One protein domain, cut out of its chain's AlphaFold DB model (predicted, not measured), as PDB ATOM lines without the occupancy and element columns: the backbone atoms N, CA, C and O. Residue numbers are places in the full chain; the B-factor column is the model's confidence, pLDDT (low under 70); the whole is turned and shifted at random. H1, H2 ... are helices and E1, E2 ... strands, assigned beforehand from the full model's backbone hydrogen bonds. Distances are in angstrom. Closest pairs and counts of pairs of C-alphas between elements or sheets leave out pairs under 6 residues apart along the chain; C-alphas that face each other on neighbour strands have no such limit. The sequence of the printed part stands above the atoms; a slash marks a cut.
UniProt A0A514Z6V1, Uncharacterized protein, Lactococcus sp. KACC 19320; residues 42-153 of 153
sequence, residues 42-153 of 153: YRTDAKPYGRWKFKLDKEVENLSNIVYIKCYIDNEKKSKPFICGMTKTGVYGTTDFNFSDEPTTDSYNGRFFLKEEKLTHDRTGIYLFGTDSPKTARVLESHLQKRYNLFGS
ATOM      1  N   TYR A  42     -21.638 -24.466 -18.528       90.12
ATOM      2  CA  TYR A  42     -20.365 -24.597 -19.216       90.12
ATOM      3  C   TYR A  42     -19.547 -25.675 -18.528       90.12
ATOM      4  O   TYR A  42     -19.301 -25.613 -17.321       90.12
ATOM      5  N   ARG A  43     -19.132 -26.683 -19.297       87.94
ATOM      6  CA  ARG A  43     -18.398 -27.824 -18.753       87.94
ATOM      7  C   ARG A  43     -17.016 -27.400 -18.287       87.94
ATOM      8  O   ARG A  43     -16.250 -26.789 -19.033       87.94
ATOM      9  N   THR A  44     -16.682 -27.793 -17.070       80.88
ATOM     10  CA  THR A  44     -15.345 -27.635 -16.511       80.88
ATOM     11  C   THR A  44     -14.754 -29.033 -16.424       80.88
ATOM     12  O   THR A  44     -15.208 -29.846 -15.637       80.88
ATOM     13  N   ASP A  45     -13.800 -29.395 -17.276       69.19
ATOM     14  CA  ASP A  45     -13.213 -30.736 -17.182       69.19
ATOM     15  C   ASP A  45     -12.297 -30.800 -15.948       69.19
ATOM     16  O   ASP A  45     -11.480 -29.903 -15.719       69.19
ATOM     17  N   ALA A  46     -12.415 -31.863 -15.143       61.06
ATOM     18  CA  ALA A  46     -11.828 -31.974 -13.800       61.06
ATOM     19  C   ALA A  46     -10.290 -31.835 -13.712       61.06
ATOM     20  O   ALA A  46      -9.762 -31.824 -12.598       61.06
ATOM     21  N   LYS A  47      -9.572 -31.732 -14.841       62.12
ATOM     22  CA  LYS A  47      -8.195 -31.224 -15.015       62.12
ATOM     23  C   LYS A  47      -7.754 -31.421 -16.477       62.12
ATOM     24  O   LYS A  47      -8.258 -32.325 -17.138       62.12
ATOM     25  N   PRO A  48      -6.755 -30.660 -16.967       59.16
ATOM     26  CA  PRO A  48      -6.009 -29.599 -16.283       59.16
ATOM     27  C   PRO A  48      -6.709 -28.231 -16.345       59.16
ATOM     28  O   PRO A  48      -7.286 -27.874 -17.370       59.16
ATOM     29  N   TYR A  49      -6.597 -27.453 -15.257       66.94
ATOM     30  CA  TYR A  49      -7.270 -26.155 -15.063       66.94
ATOM     31  C   TYR A  49      -7.165 -25.223 -16.275       66.94
ATOM     32  O   TYR A  49      -8.170 -24.727 -16.769       66.94
ATOM     33  N   GLY A  50      -5.954 -25.054 -16.818       71.94
ATOM     34  CA  GLY A  50      -5.723 -24.144 -17.940       71.94
ATOM     35  C   GLY A  50      -6.506 -24.489 -19.213       71.94
ATOM     36  O   GLY A  50      -6.888 -23.580 -19.941       71.94
ATOM     37  N   ARG A  51      -6.793 -25.774 -19.481       77.38
ATOM     38  CA  ARG A  51      -7.471 -26.186 -20.724       77.38
ATOM     39  C   ARG A  51      -8.954 -25.842 -20.713       77.38
ATOM     40  O   ARG A  51      -9.427 -25.204 -21.650       77.38
ATOM     41  N   TRP A  52      -9.678 -26.239 -19.667       80.94
ATOM     42  CA  TRP A  52     -11.103 -25.917 -19.584       80.94
ATOM     43  C   TRP A  52     -11.310 -24.422 -19.350       80.94
ATOM     44  O   TRP A  52     -12.238 -23.855 -19.910       80.94
ATOM     45  N   LYS A  53     -10.415 -23.767 -18.596       82.75
ATOM     46  CA  LYS A  53     -10.499 -22.328 -18.340       82.75
ATOM     47  C   LYS A  53     -10.363 -21.519 -19.627       82.75
ATOM     48  O   LYS A  53     -11.196 -20.667 -19.894       82.75
ATOM     49  N   PHE A  54      -9.370 -21.839 -20.457       83.62
ATOM     50  CA  PHE A  54      -9.196 -21.201 -21.761       83.62
ATOM     51  C   PHE A  54     -10.390 -21.433 -22.695       83.62
ATOM     52  O   PHE A  54     -10.807 -20.521 -23.404       83.62
ATOM     53  N   LYS A  55     -10.946 -22.651 -22.699       85.19
ATOM     54  CA  LYS A  55     -12.147 -22.969 -23.479       85.19
ATOM     55  C   LYS A  55     -13.349 -22.154 -23.003       85.19
ATOM     56  O   LYS A  55     -14.017 -21.547 -23.830       85.19
ATOM     57  N   LEU A  56     -13.574 -22.107 -21.692       85.56
ATOM     58  CA  LEU A  56     -14.627 -21.301 -21.090       85.56
ATOM     59  C   LEU A  56     -14.473 -19.836 -21.492       85.56
ATOM     60  O   LEU A  56     -15.414 -19.259 -22.013       85.56
ATOM     61  N   ASP A  57     -13.276 -19.268 -21.338       85.00
ATOM     62  CA  ASP A  57     -13.012 -17.858 -21.642       85.00
ATOM     63  C   ASP A  57     -13.340 -17.495 -23.092       85.00
ATOM     64  O   ASP A  57     -13.831 -16.397 -23.332       85.00
ATOM     65  N   LYS A  58     -13.144 -18.429 -24.034       85.62
ATOM     66  CA  LYS A  58     -13.599 -18.286 -25.424       85.62
ATOM     67  C   LYS A  58     -15.115 -18.387 -25.568       85.62
ATOM     68  O   LYS A  58     -15.717 -17.566 -26.244       85.62
ATOM     69  N   GLU A  59     -15.743 -19.385 -24.949       86.69
ATOM     70  CA  GLU A  59     -17.197 -19.590 -25.044       86.69
ATOM     71  C   GLU A  59     -17.997 -18.421 -24.451       86.69
ATOM     72  O   GLU A  59     -19.109 -18.147 -24.900       86.69
ATOM     73  N   VAL A  60     -17.423 -17.710 -23.477       87.19
ATOM     74  CA  VAL A  60     -18.061 -16.571 -22.803       87.19
ATOM     75  C   VAL A  60     -17.450 -15.214 -23.161       87.19
ATOM     76  O   VAL A  60     -17.767 -14.218 -22.513       87.19
ATOM     77  N   GLU A  61     -16.606 -15.133 -24.195       86.06
ATOM     78  CA  GLU A  61     -15.863 -13.907 -24.543       86.06
ATOM     79  C   GLU A  61     -16.768 -12.702 -24.846       86.06
ATOM     80  O   GLU A  61     -16.403 -11.562 -24.559       86.06
ATOM     81  N   ASN A  62     -17.964 -12.970 -25.379       85.25
ATOM     82  CA  ASN A  62     -18.958 -11.963 -25.756       85.25
ATOM     83  C   ASN A  62     -19.910 -11.588 -24.613       85.25
ATOM     84  O   ASN A  62     -20.755 -10.709 -24.776       85.25
ATOM     85  N   LEU A  63     -19.812 -12.255 -23.461       86.75
ATOM     86  CA  LEU A  63     -20.572 -11.869 -22.282       86.75
ATOM     87  C   LEU A  63     -19.848 -10.726 -21.566       86.75
ATOM     88  O   LEU A  63     -18.621 -10.693 -21.486       86.75
ATOM     89  N   SER A  64     -20.611  -9.808 -20.989       85.25
ATOM     90  CA  SER A  64     -20.130  -8.825 -20.017       85.25
ATOM     91  C   SER A  64     -20.752  -9.113 -18.655       85.25
ATOM     92  O   SER A  64     -21.842  -9.671 -18.595       85.25
ATOM     93  N   ASN A  65     -20.073  -8.723 -17.567       89.75
ATOM     94  CA  ASN A  65     -20.594  -8.761 -16.189       89.75
ATOM     95  C   ASN A  65     -21.354 -10.061 -15.867       89.75
ATOM     96  O   ASN A  65     -22.578 -10.099 -15.805       89.75
ATOM     97  N   ILE A  66     -20.610 -11.147 -15.713       92.75
ATOM     98  CA  ILE A  66     -21.182 -12.475 -15.548       92.75
ATOM     99  C   ILE A  66     -21.651 -12.677 -14.116       92.75
ATOM    100  O   ILE A  66     -20.887 -12.440 -13.180       92.75
ATOM    101  N   VAL A  67     -22.857 -13.214 -13.961       95.19
ATOM    102  CA  VAL A  67     -23.305 -13.859 -12.724       95.19
ATOM    103  C   VAL A  67     -23.188 -15.364 -12.917       95.19
ATOM    104  O   VAL A  67     -23.558 -15.894 -13.966       95.19
ATOM    105  N   TYR A  68     -22.651 -16.053 -11.917       94.88
ATOM    106  CA  TYR A  68     -22.420 -17.487 -11.982       94.88
ATOM    107  C   TYR A  68     -22.869 -18.202 -10.716       94.88
ATOM    108  O   TYR A  68     -22.833 -17.640  -9.622       94.88
ATOM    109  N   ILE A  69     -23.206 -19.480 -10.872       95.38
ATOM    110  CA  ILE A  69     -23.512 -20.406  -9.795       95.38
ATOM    111  C   ILE A  69     -22.579 -21.613  -9.890       95.38
ATOM    112  O   ILE A  69     -22.547 -22.329 -10.895       95.38
ATOM    113  N   LYS A  70     -21.813 -21.843  -8.820       93.75
ATOM    114  CA  LYS A  70     -21.095 -23.105  -8.595       93.75
ATOM    115  C   LYS A  70     -22.004 -24.053  -7.828       93.75
ATOM    116  O   LYS A  70     -22.830 -23.605  -7.032       93.75
ATOM    117  N   CYS A  71     -21.791 -25.346  -8.024       94.12
ATOM    118  CA  CYS A  71     -22.500 -26.389  -7.299       94.12
ATOM    119  C   CYS A  71     -21.559 -27.175  -6.377       94.12
ATOM    120  O   CYS A  71     -20.328 -27.067  -6.461       94.12
ATOM    121  N   TYR A  72     -22.158 -27.952  -5.482       93.06
ATOM    122  CA  TYR A  72     -21.497 -28.963  -4.665       93.06
ATOM    123  C   TYR A  72     -22.181 -30.315  -4.866       93.06
ATOM    124  O   TYR A  72     -23.331 -30.369  -5.304       93.06
ATOM    125  N   ILE A  73     -21.469 -31.394  -4.556       92.31
ATOM    126  CA  ILE A  73     -22.025 -32.748  -4.550       92.31
ATOM    127  C   ILE A  73     -22.490 -33.051  -3.128       92.31
ATOM    128  O   ILE A  73     -21.670 -33.044  -2.207       92.31
ATOM    129  N   ASP A  74     -23.788 -33.287  -2.945       90.50
ATOM    130  CA  ASP A  74     -24.356 -33.662  -1.651       90.50
ATOM    131  C   ASP A  74     -24.090 -35.136  -1.284       90.50
ATOM    132  O   ASP A  74     -23.502 -35.911  -2.046       90.50
ATOM    133  N   ASN A  75     -24.538 -35.543  -0.095       88.00
ATOM    134  CA  ASN A  75     -24.365 -36.915   0.396       88.00
ATOM    135  C   ASN A  75     -25.141 -37.962  -0.431       88.00
ATOM    136  O   ASN A  75     -24.812 -39.146  -0.379       88.00
ATOM    137  N   GLU A  76     -26.134 -37.536  -1.216       89.69
ATOM    138  CA  GLU A  76     -26.890 -38.373  -2.155       89.69
ATOM    139  C   GLU A  76     -26.278 -38.370  -3.567       89.69
ATOM    140  O   GLU A  76     -26.858 -38.930  -4.499       89.69
ATOM    141  N   LYS A  77     -25.088 -37.772  -3.731       88.50
ATOM    142  CA  LYS A  77     -24.380 -37.587  -5.008       88.50
ATOM    143  C   LYS A  77     -25.129 -36.707  -6.014       88.50
ATOM    144  O   LYS A  77     -24.898 -36.822  -7.219       88.50
ATOM    145  N   LYS A  78     -26.007 -35.821  -5.546       90.44
ATOM    146  CA  LYS A  78     -26.711 -34.847  -6.384       90.44
ATOM    147  C   LYS A  78     -25.940 -33.533  -6.421       90.44
ATOM    148  O   LYS A  78     -25.361 -33.101  -5.427       90.44
ATOM    149  N   SER A  79     -25.958 -32.893  -7.587       91.75
ATOM    150  CA  SER A  79     -25.425 -31.543  -7.759       91.75
ATOM    151  C   SER A  79     -26.423 -30.525  -7.218       91.75
ATOM    152  O   SER A  79     -27.578 -30.490  -7.656       91.75
ATOM    153  N   LYS A  80     -25.994 -29.719  -6.249       93.88
ATOM    154  CA  LYS A  80     -26.825 -28.707  -5.588       93.88
ATOM    155  C   LYS A  80     -26.197 -27.317  -5.709       93.88
ATOM    156  O   LYS A  80     -24.973 -27.197  -5.586       93.88
ATOM    157  N   PRO A  81     -27.001 -26.261  -5.947       95.00
ATOM    158  CA  PRO A  81     -26.497 -24.897  -6.044       95.00
ATOM    159  C   PRO A  81     -25.853 -24.476  -4.723       95.00
ATOM    160  O   PRO A  81     -26.333 -24.804  -3.641       95.00
ATOM    161  N   PHE A  82     -24.736 -23.757  -4.820       91.88
ATOM    162  CA  PHE A  82     -23.853 -23.546  -3.678       91.88
ATOM    163  C   PHE A  82     -23.433 -22.091  -3.492       91.88
ATOM    164  O   PHE A  82     -23.776 -21.448  -2.502       91.88
ATOM    165  N   ILE A  83     -22.656 -21.592  -4.450       92.38
ATOM    166  CA  ILE A  83     -22.081 -20.253  -4.445       92.38
ATOM    167  C   ILE A  83     -22.678 -19.516  -5.621       92.38
ATOM    168  O   ILE A  83     -22.602 -20.022  -6.737       92.38
ATOM    169  N   CYS A  84     -23.190 -18.315  -5.377       93.75
ATOM    170  CA  CYS A  84     -23.524 -17.357  -6.417       93.75
ATOM    171  C   CYS A  84     -22.535 -16.196  -6.342       93.75
ATOM    172  O   CYS A  84     -22.388 -15.581  -5.287       93.75
ATOM    173  N   GLY A  85     -21.859 -15.907  -7.449       92.94
ATOM    174  CA  GLY A  85     -20.869 -14.840  -7.530       92.94
ATOM    175  C   GLY A  85     -20.993 -14.036  -8.814       92.94
ATOM    176  O   GLY A  85     -21.716 -14.417  -9.737       92.94
ATOM    177  N   MET A  86     -20.239 -12.943  -8.888       92.00
ATOM    178  CA  MET A  86     -20.074 -12.160 -10.111       92.00
ATOM    179  C   MET A  86     -18.614 -12.106 -10.571       92.00
ATOM    180  O   MET A  86     -17.684 -12.105  -9.767       92.00
ATOM    181  N   THR A  87     -18.400 -12.061 -11.883       89.88
ATOM    182  CA  THR A  87     -17.076 -11.896 -12.496       89.88
ATOM    183  C   THR A  87     -17.176 -11.132 -13.823       89.88
ATOM    184  O   THR A  87     -18.251 -10.678 -14.215       89.88
ATOM    185  N   LYS A  88     -16.050 -10.933 -14.508       83.69
ATOM    186  CA  LYS A  88     -15.976 -10.264 -15.817       83.69
ATOM    187  C   LYS A  88     -15.288 -11.173 -16.833       83.69
ATOM    188  O   LYS A  88     -14.566 -12.079 -16.438       83.69
ATOM    189  N   THR A  89     -15.492 -10.906 -18.117       70.12
ATOM    190  CA  THR A  89     -14.982 -11.709 -19.240       70.12
ATOM    191  C   THR A  89     -14.324 -10.865 -20.319       70.12
ATOM    192  O   THR A  89     -14.697  -9.709 -20.528       70.12
ATOM    193  N   GLY A  90     -13.392 -11.491 -21.046       62.22
ATOM    194  CA  GLY A  90     -12.852 -11.004 -22.313       62.22
ATOM    195  C   GLY A  90     -12.213  -9.618 -22.222       62.22
ATOM    196  O   GLY A  90     -11.395  -9.342 -21.346       62.22
ATOM    197  N   VAL A  91     -12.618  -8.726 -23.132       62.00
ATOM    198  CA  VAL A  91     -12.133  -7.332 -23.217       62.00
ATOM    199  C   VAL A  91     -12.419  -6.538 -21.929       62.00
ATOM    200  O   VAL A  91     -11.773  -5.530 -21.655       62.00
ATOM    201  N   TYR A  92     -13.361  -7.007 -21.106       62.66
ATOM    202  CA  TYR A  92     -13.807  -6.339 -19.884       62.66
ATOM    203  C   TYR A  92     -13.131  -6.872 -18.607       62.66
ATOM    204  O   TYR A  92     -13.342  -6.304 -17.528       62.66
ATOM    205  N   GLY A  93     -12.333  -7.946 -18.702       65.00
ATOM    206  CA  GLY A  93     -11.551  -8.507 -17.597       65.00
ATOM    207  C   GLY A  93     -11.402 -10.030 -17.643       65.00
ATOM    208  O   GLY A  93     -11.855 -10.698 -18.567       65.00
ATOM    209  N   THR A  94     -10.782 -10.589 -16.607       64.31
ATOM    210  CA  THR A  94     -10.559 -12.034 -16.484       64.31
ATOM    211  C   THR A  94     -11.609 -12.672 -15.581       64.31
ATOM    212  O   THR A  94     -11.878 -12.191 -14.481       64.31
ATOM    213  N   THR A  95     -12.148 -13.798 -16.025       68.81
ATOM    214  CA  THR A  95     -13.010 -14.698 -15.250       68.81
ATOM    215  C   THR A  95     -12.200 -15.362 -14.139       68.81
ATOM    216  O   THR A  95     -11.232 -16.075 -14.417       68.81
ATOM    217  N   ASP A  96     -12.609 -15.169 -12.885       69.88
ATOM    218  CA  ASP A  96     -11.981 -15.792 -11.711       69.88
ATOM    219  C   ASP A  96     -12.864 -16.919 -11.154       69.88
ATOM    220  O   ASP A  96     -13.667 -16.749 -10.233       69.88
ATOM    221  N   PHE A  97     -12.746 -18.097 -11.768       77.12
ATOM    222  CA  PHE A  97     -13.464 -19.294 -11.343       77.12
ATOM    223  C   PHE A  97     -12.539 -20.234 -10.576       77.12
ATOM    224  O   PHE A  97     -11.842 -21.064 -11.154       77.12
ATOM    225  N   ASN A  98     -12.571 -20.131  -9.248       73.81
ATOM    226  CA  ASN A  98     -11.803 -20.999  -8.360       73.81
ATOM    227  C   ASN A  98     -12.683 -22.097  -7.722       73.81
ATOM    228  O   ASN A  98     -13.697 -21.780  -7.097       73.81
ATOM    229  N   PHE A  99     -12.273 -23.364  -7.863       76.69
ATOM    230  CA  PHE A  99     -12.890 -24.555  -7.246       76.69
ATOM    231  C   PHE A  99     -12.064 -25.116  -6.073       76.69
ATOM    232  O   PHE A  99     -12.116 -26.317  -5.789       76.69
ATOM    233  N   SER A 100     -11.235 -24.284  -5.441       74.75
ATOM    234  CA  SER A 100     -10.500 -24.655  -4.235       74.75
ATOM    235  C   SER A 100     -11.476 -24.905  -3.093       74.75
ATOM    236  O   SER A 100     -12.268 -24.031  -2.744       74.75
ATOM    237  N   ASP A 101     -11.371 -26.092  -2.503       71.19
ATOM    238  CA  ASP A 101     -12.105 -26.476  -1.298       71.19
ATOM    239  C   ASP A 101     -11.399 -25.951  -0.026       71.19
ATOM    240  O   ASP A 101     -11.912 -26.087   1.084       71.19
ATOM    241  N   GLU A 102     -10.214 -25.336  -0.161       75.88
ATOM    242  CA  GLU A 102      -9.456 -24.824   0.978       75.88
ATOM    243  C   GLU A 102     -10.038 -23.490   1.472       75.88
ATOM    244  O   GLU A 102     -10.092 -22.505   0.714       75.88
ATOM    245  N   PRO A 103     -10.467 -23.417   2.745       68.38
ATOM    246  CA  PRO A 103     -10.953 -22.175   3.319       68.38
ATOM    247  C   PRO A 103      -9.810 -21.169   3.462       68.38
ATOM    248  O   PRO A 103      -8.701 -21.511   3.875       68.38
ATOM    249  N   THR A 104     -10.100 -19.903   3.177       67.81
ATOM    250  CA  THR A 104      -9.235 -18.792   3.582       67.81
ATOM    251  C   THR A 104      -9.333 -18.613   5.098       67.81
ATOM    252  O   THR A 104     -10.376 -18.878   5.696       67.81
ATOM    253  N   THR A 105      -8.247 -18.190   5.745       61.69
ATOM    254  CA  THR A 105      -8.069 -18.250   7.208       61.69
ATOM    255  C   THR A 105      -9.069 -17.445   8.044       61.69
ATOM    256  O   THR A 105      -9.078 -17.611   9.261       61.69
ATOM    257  N   ASP A 106      -9.918 -16.606   7.435       54.72
ATOM    258  CA  ASP A 106     -10.608 -15.523   8.150       54.72
ATOM    259  C   ASP A 106     -12.091 -15.287   7.774       54.72
ATOM    260  O   ASP A 106     -12.627 -14.223   8.091       54.72
ATOM    261  N   SER A 107     -12.809 -16.225   7.132       61.59
ATOM    262  CA  SER A 107     -14.238 -15.986   6.818       61.59
ATOM    263  C   SER A 107     -15.148 -17.219   6.803       61.59
ATOM    264  O   SER A 107     -14.815 -18.253   6.229       61.59
ATOM    265  N   TYR A 108     -16.343 -17.066   7.393       68.38
ATOM    266  CA  TYR A 108     -17.496 -17.938   7.154       68.38
ATOM    267  C   TYR A 108     -17.940 -17.777   5.704       68.38
ATOM    268  O   TYR A 108     -18.616 -16.812   5.350       68.38
ATOM    269  N   ASN A 109     -17.517 -18.696   4.853       79.75
ATOM    270  CA  ASN A 109     -17.857 -18.695   3.442       79.75
ATOM    271  C   ASN A 109     -18.218 -20.113   3.002       79.75
ATOM    272  O   ASN A 109     -18.124 -21.065   3.783       79.75
ATOM    273  N   GLY A 110     -18.603 -20.255   1.735       85.62
ATOM    274  CA  GLY A 110     -18.926 -21.562   1.189       85.62
ATOM    275  C   GLY A 110     -17.805 -22.587   1.421       85.62
ATOM    276  O   GLY A 110     -18.079 -23.710   1.828       85.62
ATOM    277  N   ARG A 111     -16.531 -22.245   1.207       85.81
ATOM    278  CA  ARG A 111     -15.433 -23.223   1.345       85.81
ATOM    279  C   ARG A 111     -15.325 -23.769   2.767       85.81
ATOM    280  O   ARG A 111     -15.069 -24.954   2.956       85.81
ATOM    281  N   PHE A 112     -15.571 -22.920   3.766       86.69
ATOM    282  CA  PHE A 112     -15.654 -23.359   5.158       86.69
ATOM    283  C   PHE A 112     -16.828 -24.330   5.374       86.69
ATOM    284  O   PHE A 112     -16.631 -25.374   5.992       86.69
ATOM    285  N   PHE A 113     -17.999 -24.049   4.786       89.44
ATOM    286  CA  PHE A 113     -19.142 -24.972   4.782       89.44
ATOM    287  C   PHE A 113     -18.795 -26.334   4.164       89.44
ATOM    288  O   PHE A 113     -19.020 -27.355   4.806       89.44
ATOM    289  N   LEU A 114     -18.196 -26.365   2.965       89.62
ATOM    290  CA  LEU A 114     -17.809 -27.627   2.315       89.62
ATOM    291  C   LEU A 114     -16.892 -28.461   3.208       89.62
ATOM    292  O   LEU A 114     -17.111 -29.659   3.375       89.62
ATOM    293  N   LYS A 115     -15.888 -27.821   3.815       88.31
ATOM    294  CA  LYS A 115     -14.930 -28.506   4.684       88.31
ATOM    295  C   LYS A 115     -15.588 -29.093   5.933       88.31
ATOM    296  O   LYS A 115     -15.302 -30.241   6.265       88.31
ATOM    297  N   GLU A 116     -16.429 -28.328   6.632       88.25
ATOM    298  CA  GLU A 116     -17.109 -28.813   7.842       88.25
ATOM    299  C   GLU A 116     -18.067 -29.967   7.541       88.25
ATOM    300  O   GLU A 116     -18.091 -30.962   8.266       88.25
ATOM    301  N   GLU A 117     -18.815 -29.856   6.447       88.81
ATOM    302  CA  GLU A 117     -19.817 -30.845   6.046       88.81
ATOM    303  C   GLU A 117     -19.219 -32.028   5.267       88.81
ATOM    304  O   GLU A 117     -19.941 -32.953   4.905       88.81
ATOM    305  N   LYS A 118     -17.897 -32.028   5.029       90.00
ATOM    306  CA  LYS A 118     -17.171 -33.036   4.231       90.00
ATOM    307  C   LYS A 118     -17.718 -33.177   2.805       90.00
ATOM    308  O   LYS A 118     -17.739 -34.269   2.237       90.00
ATOM    309  N   LEU A 119     -18.139 -32.059   2.230       90.94
ATOM    310  CA  LEU A 119     -18.654 -31.943   0.872       90.94
ATOM    311  C   LEU A 119     -17.555 -31.434  -0.064       90.94
ATOM    312  O   LEU A 119     -16.527 -30.914   0.370       90.94
ATOM    313  N   THR A 120     -17.775 -31.565  -1.369       91.06
ATOM    314  CA  THR A 120     -16.837 -31.072  -2.388       91.06
ATOM    315  C   THR A 120     -17.581 -30.335  -3.485       91.06
ATOM    316  O   THR A 120     -18.768 -30.575  -3.719       91.06
ATOM    317  N   HIS A 121     -16.878 -29.434  -4.167       90.38
ATOM    318  CA  HIS A 121     -17.403 -28.811  -5.371       90.38
ATOM    319  C   HIS A 121     -17.819 -29.848  -6.421       90.38
ATOM    320  O   HIS A 121     -17.055 -30.761  -6.743       90.38
ATOM    321  N   ASP A 122     -18.979 -29.626  -7.040       91.44
ATOM    322  CA  ASP A 122     -19.266 -30.239  -8.326       91.44
ATOM    323  C   ASP A 122     -18.420 -29.520  -9.378       91.44
ATOM    324  O   ASP A 122     -18.619 -28.343  -9.685       91.44
ATOM    325  N   ARG A 123     -17.420 -30.242  -9.879       89.06
ATOM    326  CA  ARG A 123     -16.462 -29.751 -10.866       89.06
ATOM    327  C   ARG A 123     -16.844 -30.140 -12.285       89.06
ATOM    328  O   ARG A 123     -15.982 -30.037 -13.141       89.06
ATOM    329  N   THR A 124     -18.058 -30.623 -12.546       88.81
ATOM    330  CA  THR A 124     -18.495 -30.994 -13.905       88.81
ATOM    331  C   THR A 124     -18.865 -29.783 -14.758       88.81
ATOM    332  O   THR A 124     -18.730 -29.819 -15.984       88.81
ATOM    333  N   GLY A 125     -19.280 -28.685 -14.127       89.62
ATOM    334  CA  GLY A 125     -19.605 -27.456 -14.826       89.62
ATOM    335  C   GLY A 125     -19.858 -26.268 -13.912       89.62
ATOM    336  O   GLY A 125     -19.942 -26.377 -12.688       89.62
ATOM    337  N   ILE A 126     -19.992 -25.112 -14.549       91.88
ATOM    338  CA  ILE A 126     -20.408 -23.862 -13.929       91.88
ATOM    339  C   ILE A 126     -21.590 -23.290 -14.702       91.88
ATOM    340  O   ILE A 126     -21.603 -23.294 -15.934       91.88
ATOM    341  N   TYR A 127     -22.589 -22.805 -13.975       95.12
ATOM    342  CA  TYR A 127     -23.775 -22.199 -14.567       95.12
ATOM    343  C   TYR A 127     -23.602 -20.692 -14.569       95.12
ATOM    344  O   TYR A 127     -23.208 -20.136 -13.547       95.12
ATOM    345  N   LEU A 128     -23.848 -20.024 -15.692       95.19
ATOM    346  CA  LEU A 128     -23.664 -18.578 -15.772       95.19
ATOM    347  C   LEU A 128     -24.538 -17.915 -16.835       95.19
ATOM    348  O   LEU A 128     -25.018 -18.561 -17.770       95.19
ATOM    349  N   PHE A 129     -24.689 -16.603 -16.693       95.19
ATOM    350  CA  PHE A 129     -25.284 -15.702 -17.675       95.19
ATOM    351  C   PHE A 129     -24.584 -14.336 -17.626       95.19
ATOM    352  O   PHE A 129     -24.001 -13.962 -16.606       95.19
ATOM    353  N   GLY A 130     -24.612 -13.601 -18.737       93.62
ATOM    354  CA  GLY A 130     -24.066 -12.243 -18.823       93.62
ATOM    355  C   GLY A 130     -25.122 -11.177 -18.541       93.62
ATOM    356  O   GLY A 130     -26.312 -11.408 -18.754       93.62
ATOM    357  N   THR A 131     -24.683  -9.998 -18.103       92.81
ATOM    358  CA  THR A 131     -25.541  -8.815 -17.966       92.81
ATOM    359  C   THR A 131     -24.919  -7.584 -18.622       92.81
ATOM    360  O   THR A 131     -23.700  -7.444 -18.762       92.81
ATOM    361  N   ASP A 132     -25.775  -6.631 -18.965       89.62
ATOM    362  CA  ASP A 132     -25.416  -5.364 -19.603       89.62
ATOM    363  C   ASP A 132     -24.548  -4.451 -18.716       89.62
ATOM    364  O   ASP A 132     -23.665  -3.751 -19.208       89.62
ATOM    365  N   SER A 133     -24.755  -4.483 -17.396       91.44
ATOM    366  CA  SER A 133     -24.059  -3.600 -16.460       91.44
ATOM    367  C   SER A 133     -23.566  -4.313 -15.194       91.44
ATOM    368  O   SER A 133     -24.205  -5.258 -14.720       91.44
ATOM    369  N   PRO A 134     -22.478  -3.826 -14.558       91.31
ATOM    370  CA  PRO A 134     -22.036  -4.330 -13.256       91.31
ATOM    371  C   PRO A 134     -23.098  -4.177 -12.158       91.31
ATOM    372  O   PRO A 134     -23.146  -4.966 -11.215       91.31
ATOM    373  N   LYS A 135     -23.948  -3.145 -12.265       93.88
ATOM    374  CA  LYS A 135     -25.026  -2.886 -11.307       93.88
ATOM    375  C   LYS A 135     -26.102  -3.967 -11.407       93.88
ATOM    376  O   LYS A 135     -26.517  -4.480 -10.372       93.88
ATOM    377  N   THR A 136     -26.500  -4.335 -12.627       94.50
ATOM    378  CA  THR A 136     -27.457  -5.420 -12.892       94.50
ATOM    379  C   THR A 136     -26.930  -6.744 -12.340       94.50
ATOM    380  O   THR A 136     -27.623  -7.383 -11.550       94.50
ATOM    381  N   ALA A 137     -25.678  -7.101 -12.656       94.81
ATOM    382  CA  ALA A 137     -25.036  -8.310 -12.134       94.81
ATOM    383  C   ALA A 137     -25.066  -8.366 -10.600       94.81
ATOM    384  O   ALA A 137     -25.491  -9.366 -10.032       94.81
ATOM    385  N   ARG A 138     -24.696  -7.272  -9.921       94.94
ATOM    386  CA  ARG A 138     -24.691  -7.201  -8.449       94.94
ATOM    387  C   ARG A 138     -26.086  -7.349  -7.839       94.94
ATOM    388  O   ARG A 138     -26.237  -7.967  -6.784       94.94
ATOM    389  N   VAL A 139     -27.103  -6.755  -8.468       96.31
ATOM    390  CA  VAL A 139     -28.499  -6.876  -8.017       96.31
ATOM    391  C   VAL A 139     -28.975  -8.319  -8.163       96.31
ATOM    392  O   VAL A 139     -29.506  -8.865  -7.198       96.31
ATOM    393  N   LEU A 140     -28.734  -8.947  -9.317       97.06
ATOM    394  CA  LEU A 140     -29.126 -10.335  -9.568       97.06
ATOM    395  C   LEU A 140     -28.362 -11.316  -8.673       97.06
ATOM    396  O   LEU A 140     -28.988 -12.174  -8.062       97.06
ATOM    397  N   GLU A 141     -27.051 -11.145  -8.501       96.69
ATOM    398  CA  GLU A 141     -26.244 -11.920  -7.552       96.69
ATOM    399  C   GLU A 141     -26.837 -11.842  -6.135       96.69
ATOM    400  O   GLU A 141     -27.156 -12.866  -5.532       96.69
ATOM    401  N   SER A 142     -27.046 -10.625  -5.619       96.12
ATOM    402  CA  SER A 142     -27.580 -10.413  -4.266       96.12
ATOM    403  C   SER A 142     -28.986 -10.995  -4.104       96.12
ATOM    404  O   SER A 142     -29.350 -11.476  -3.029       96.12
ATOM    405  N   HIS A 143     -29.798 -10.914  -5.157       96.62
ATOM    406  CA  HIS A 143     -31.154 -11.447  -5.179       96.62
ATOM    407  C   HIS A 143     -31.157 -12.976  -5.141       96.62
ATOM    408  O   HIS A 143     -31.823 -13.558  -4.286       96.62
ATOM    409  N   LEU A 144     -30.360 -13.623  -5.995       96.62
ATOM    410  CA  LEU A 144     -30.224 -15.081  -6.041       96.62
ATOM    411  C   LEU A 144     -29.644 -15.636  -4.733       96.62
ATOM    412  O   LEU A 144     -30.189 -16.599  -4.192       96.62
ATOM    413  N   GLN A 145     -28.612 -14.992  -4.172       95.06
ATOM    414  CA  GLN A 145     -28.052 -15.352  -2.861       95.06
ATOM    415  C   GLN A 145     -29.112 -15.320  -1.755       95.06
ATOM    416  O   GLN A 145     -29.194 -16.234  -0.940       95.06
ATOM    417  N   LYS A 146     -29.956 -14.282  -1.721       93.94
ATOM    418  CA  LYS A 146     -31.001 -14.152  -0.695       93.94
ATOM    419  C   LYS A 146     -32.158 -15.120  -0.900       93.94
ATOM    420  O   LYS A 146     -32.630 -15.681   0.086       93.94
ATOM    421  N   ARG A 147     -32.617 -15.279  -2.146       94.44
ATOM    422  CA  ARG A 147     -33.764 -16.119  -2.508       94.44
ATOM    423  C   ARG A 147     -33.480 -17.594  -2.252       94.44
ATOM    424  O   ARG A 147     -34.297 -18.246  -1.623       94.44
ATOM    425  N   TYR A 148     -32.315 -18.067  -2.686       94.75
ATOM    426  CA  TYR A 148     -31.925 -19.479  -2.629       94.75
ATOM    427  C   TYR A 148     -30.901 -19.766  -1.524       94.75
ATOM    428  O   TYR A 148     -30.253 -20.804  -1.517       94.75
ATOM    429  N   ASN A 149     -30.702 -18.826  -0.596       93.25
ATOM    430  CA  ASN A 149     -29.770 -18.944   0.529       93.25
ATOM    431  C   ASN A 149     -28.318 -19.284   0.143       93.25
ATOM    432  O   ASN A 149     -27.598 -19.839   0.964       93.25
ATOM    433  N   LEU A 150     -27.875 -18.948  -1.073       93.44
ATOM    434  CA  LEU A 150     -26.546 -19.300  -1.581       93.44
ATOM    435  C   LEU A 150     -25.444 -18.483  -0.906       93.44
ATOM    436  O   LEU A 150     -25.632 -17.319  -0.542       93.44
ATOM    437  N   PHE A 151     -24.255 -19.075  -0.806       91.31
ATOM    438  CA  PHE A 151     -23.068 -18.358  -0.357       91.31
ATOM    439  C   PHE A 151     -22.607 -17.353  -1.419       91.31
ATOM    440  O   PHE A 151     -22.711 -17.603  -2.621       91.31
ATOM    441  N   GLY A 152     -22.052 -16.227  -0.972       86.38
ATOM    442  CA  GLY A 152     -21.291 -15.340  -1.850       86.38
ATOM    443  C   GLY A 152     -19.953 -15.957  -2.250       86.38
ATOM    444  O   GLY A 152     -19.413 -16.792  -1.514       86.38
ATOM    445  N   SER A 153     -19.443 -15.566  -3.422       75.50
ATOM    446  CA  SER A 153     -18.110 -15.982  -3.872       75.50
ATOM    447  C   SER A 153     -16.982 -15.116  -3.328       75.50
ATOM    448  O   SER A 153     -17.224 -13.940  -2.985       75.50
TER     449      SER A 153
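Overview. This is residues 42 to 153 of the 153 residues of an uncharacterized protein of Lactococcus sp. KACC 19320 (UniProt A0A514Z6V1). The long helix H3 covers one face of a strongly twisted sheet of three strands, making two layers; H2 packs at one end of the sheet and H1 sits off it. The 112 printed residues, mixed in class, run H1 E1 E2 H2 E3 H3; the sheet, E2 E1 E3, is antiparallel. The whole is compact, radius of gyration of the C-alphas 13.9 A, spanning 38 by 32 by 28 A.

Arrangement. H1, residues 49 to 59, is not on the sheet. E1, residues 66 to 73, and E2, residues 79 to 87, form a hairpin; N 68 and O 85 are 2.9 A apart, within hydrogen-bond range. E3, residues 120 to 130, is E1's other antiparallel neighbour, with N 69 and O 127 at 2.8 A. H2, residues 110 to 117, lies over E3, height over the sheet 8.3 A; E2, H2 and E3 form a split strand-helix-strand unit, E1 between its strands, with a right-handed crossover. H3, residues 134 to 147, runs along E2 at 19 degrees on the local plane; their closest C-alphas, Cys 84 and Gln 145, are 6.1 A apart. In H1, H2 and H3 every O i to N i+4 pair is within hydrogen-bond range.

Along the chain. H1 begins at C-alpha 49 (-7.270, -26.155, -15.063). E3, 26.0 A long, bends by 76 degrees at residue 124. H3, 19.8 A long, ends at C-alpha 147 (-33.764, -16.119, -2.508).

Size, cuts and confidence. The printed part has no cut; the link E2 to H2 is long. The pLDDT is under 70 at residues 45 to 49, 90 to 96 and 103 to 108.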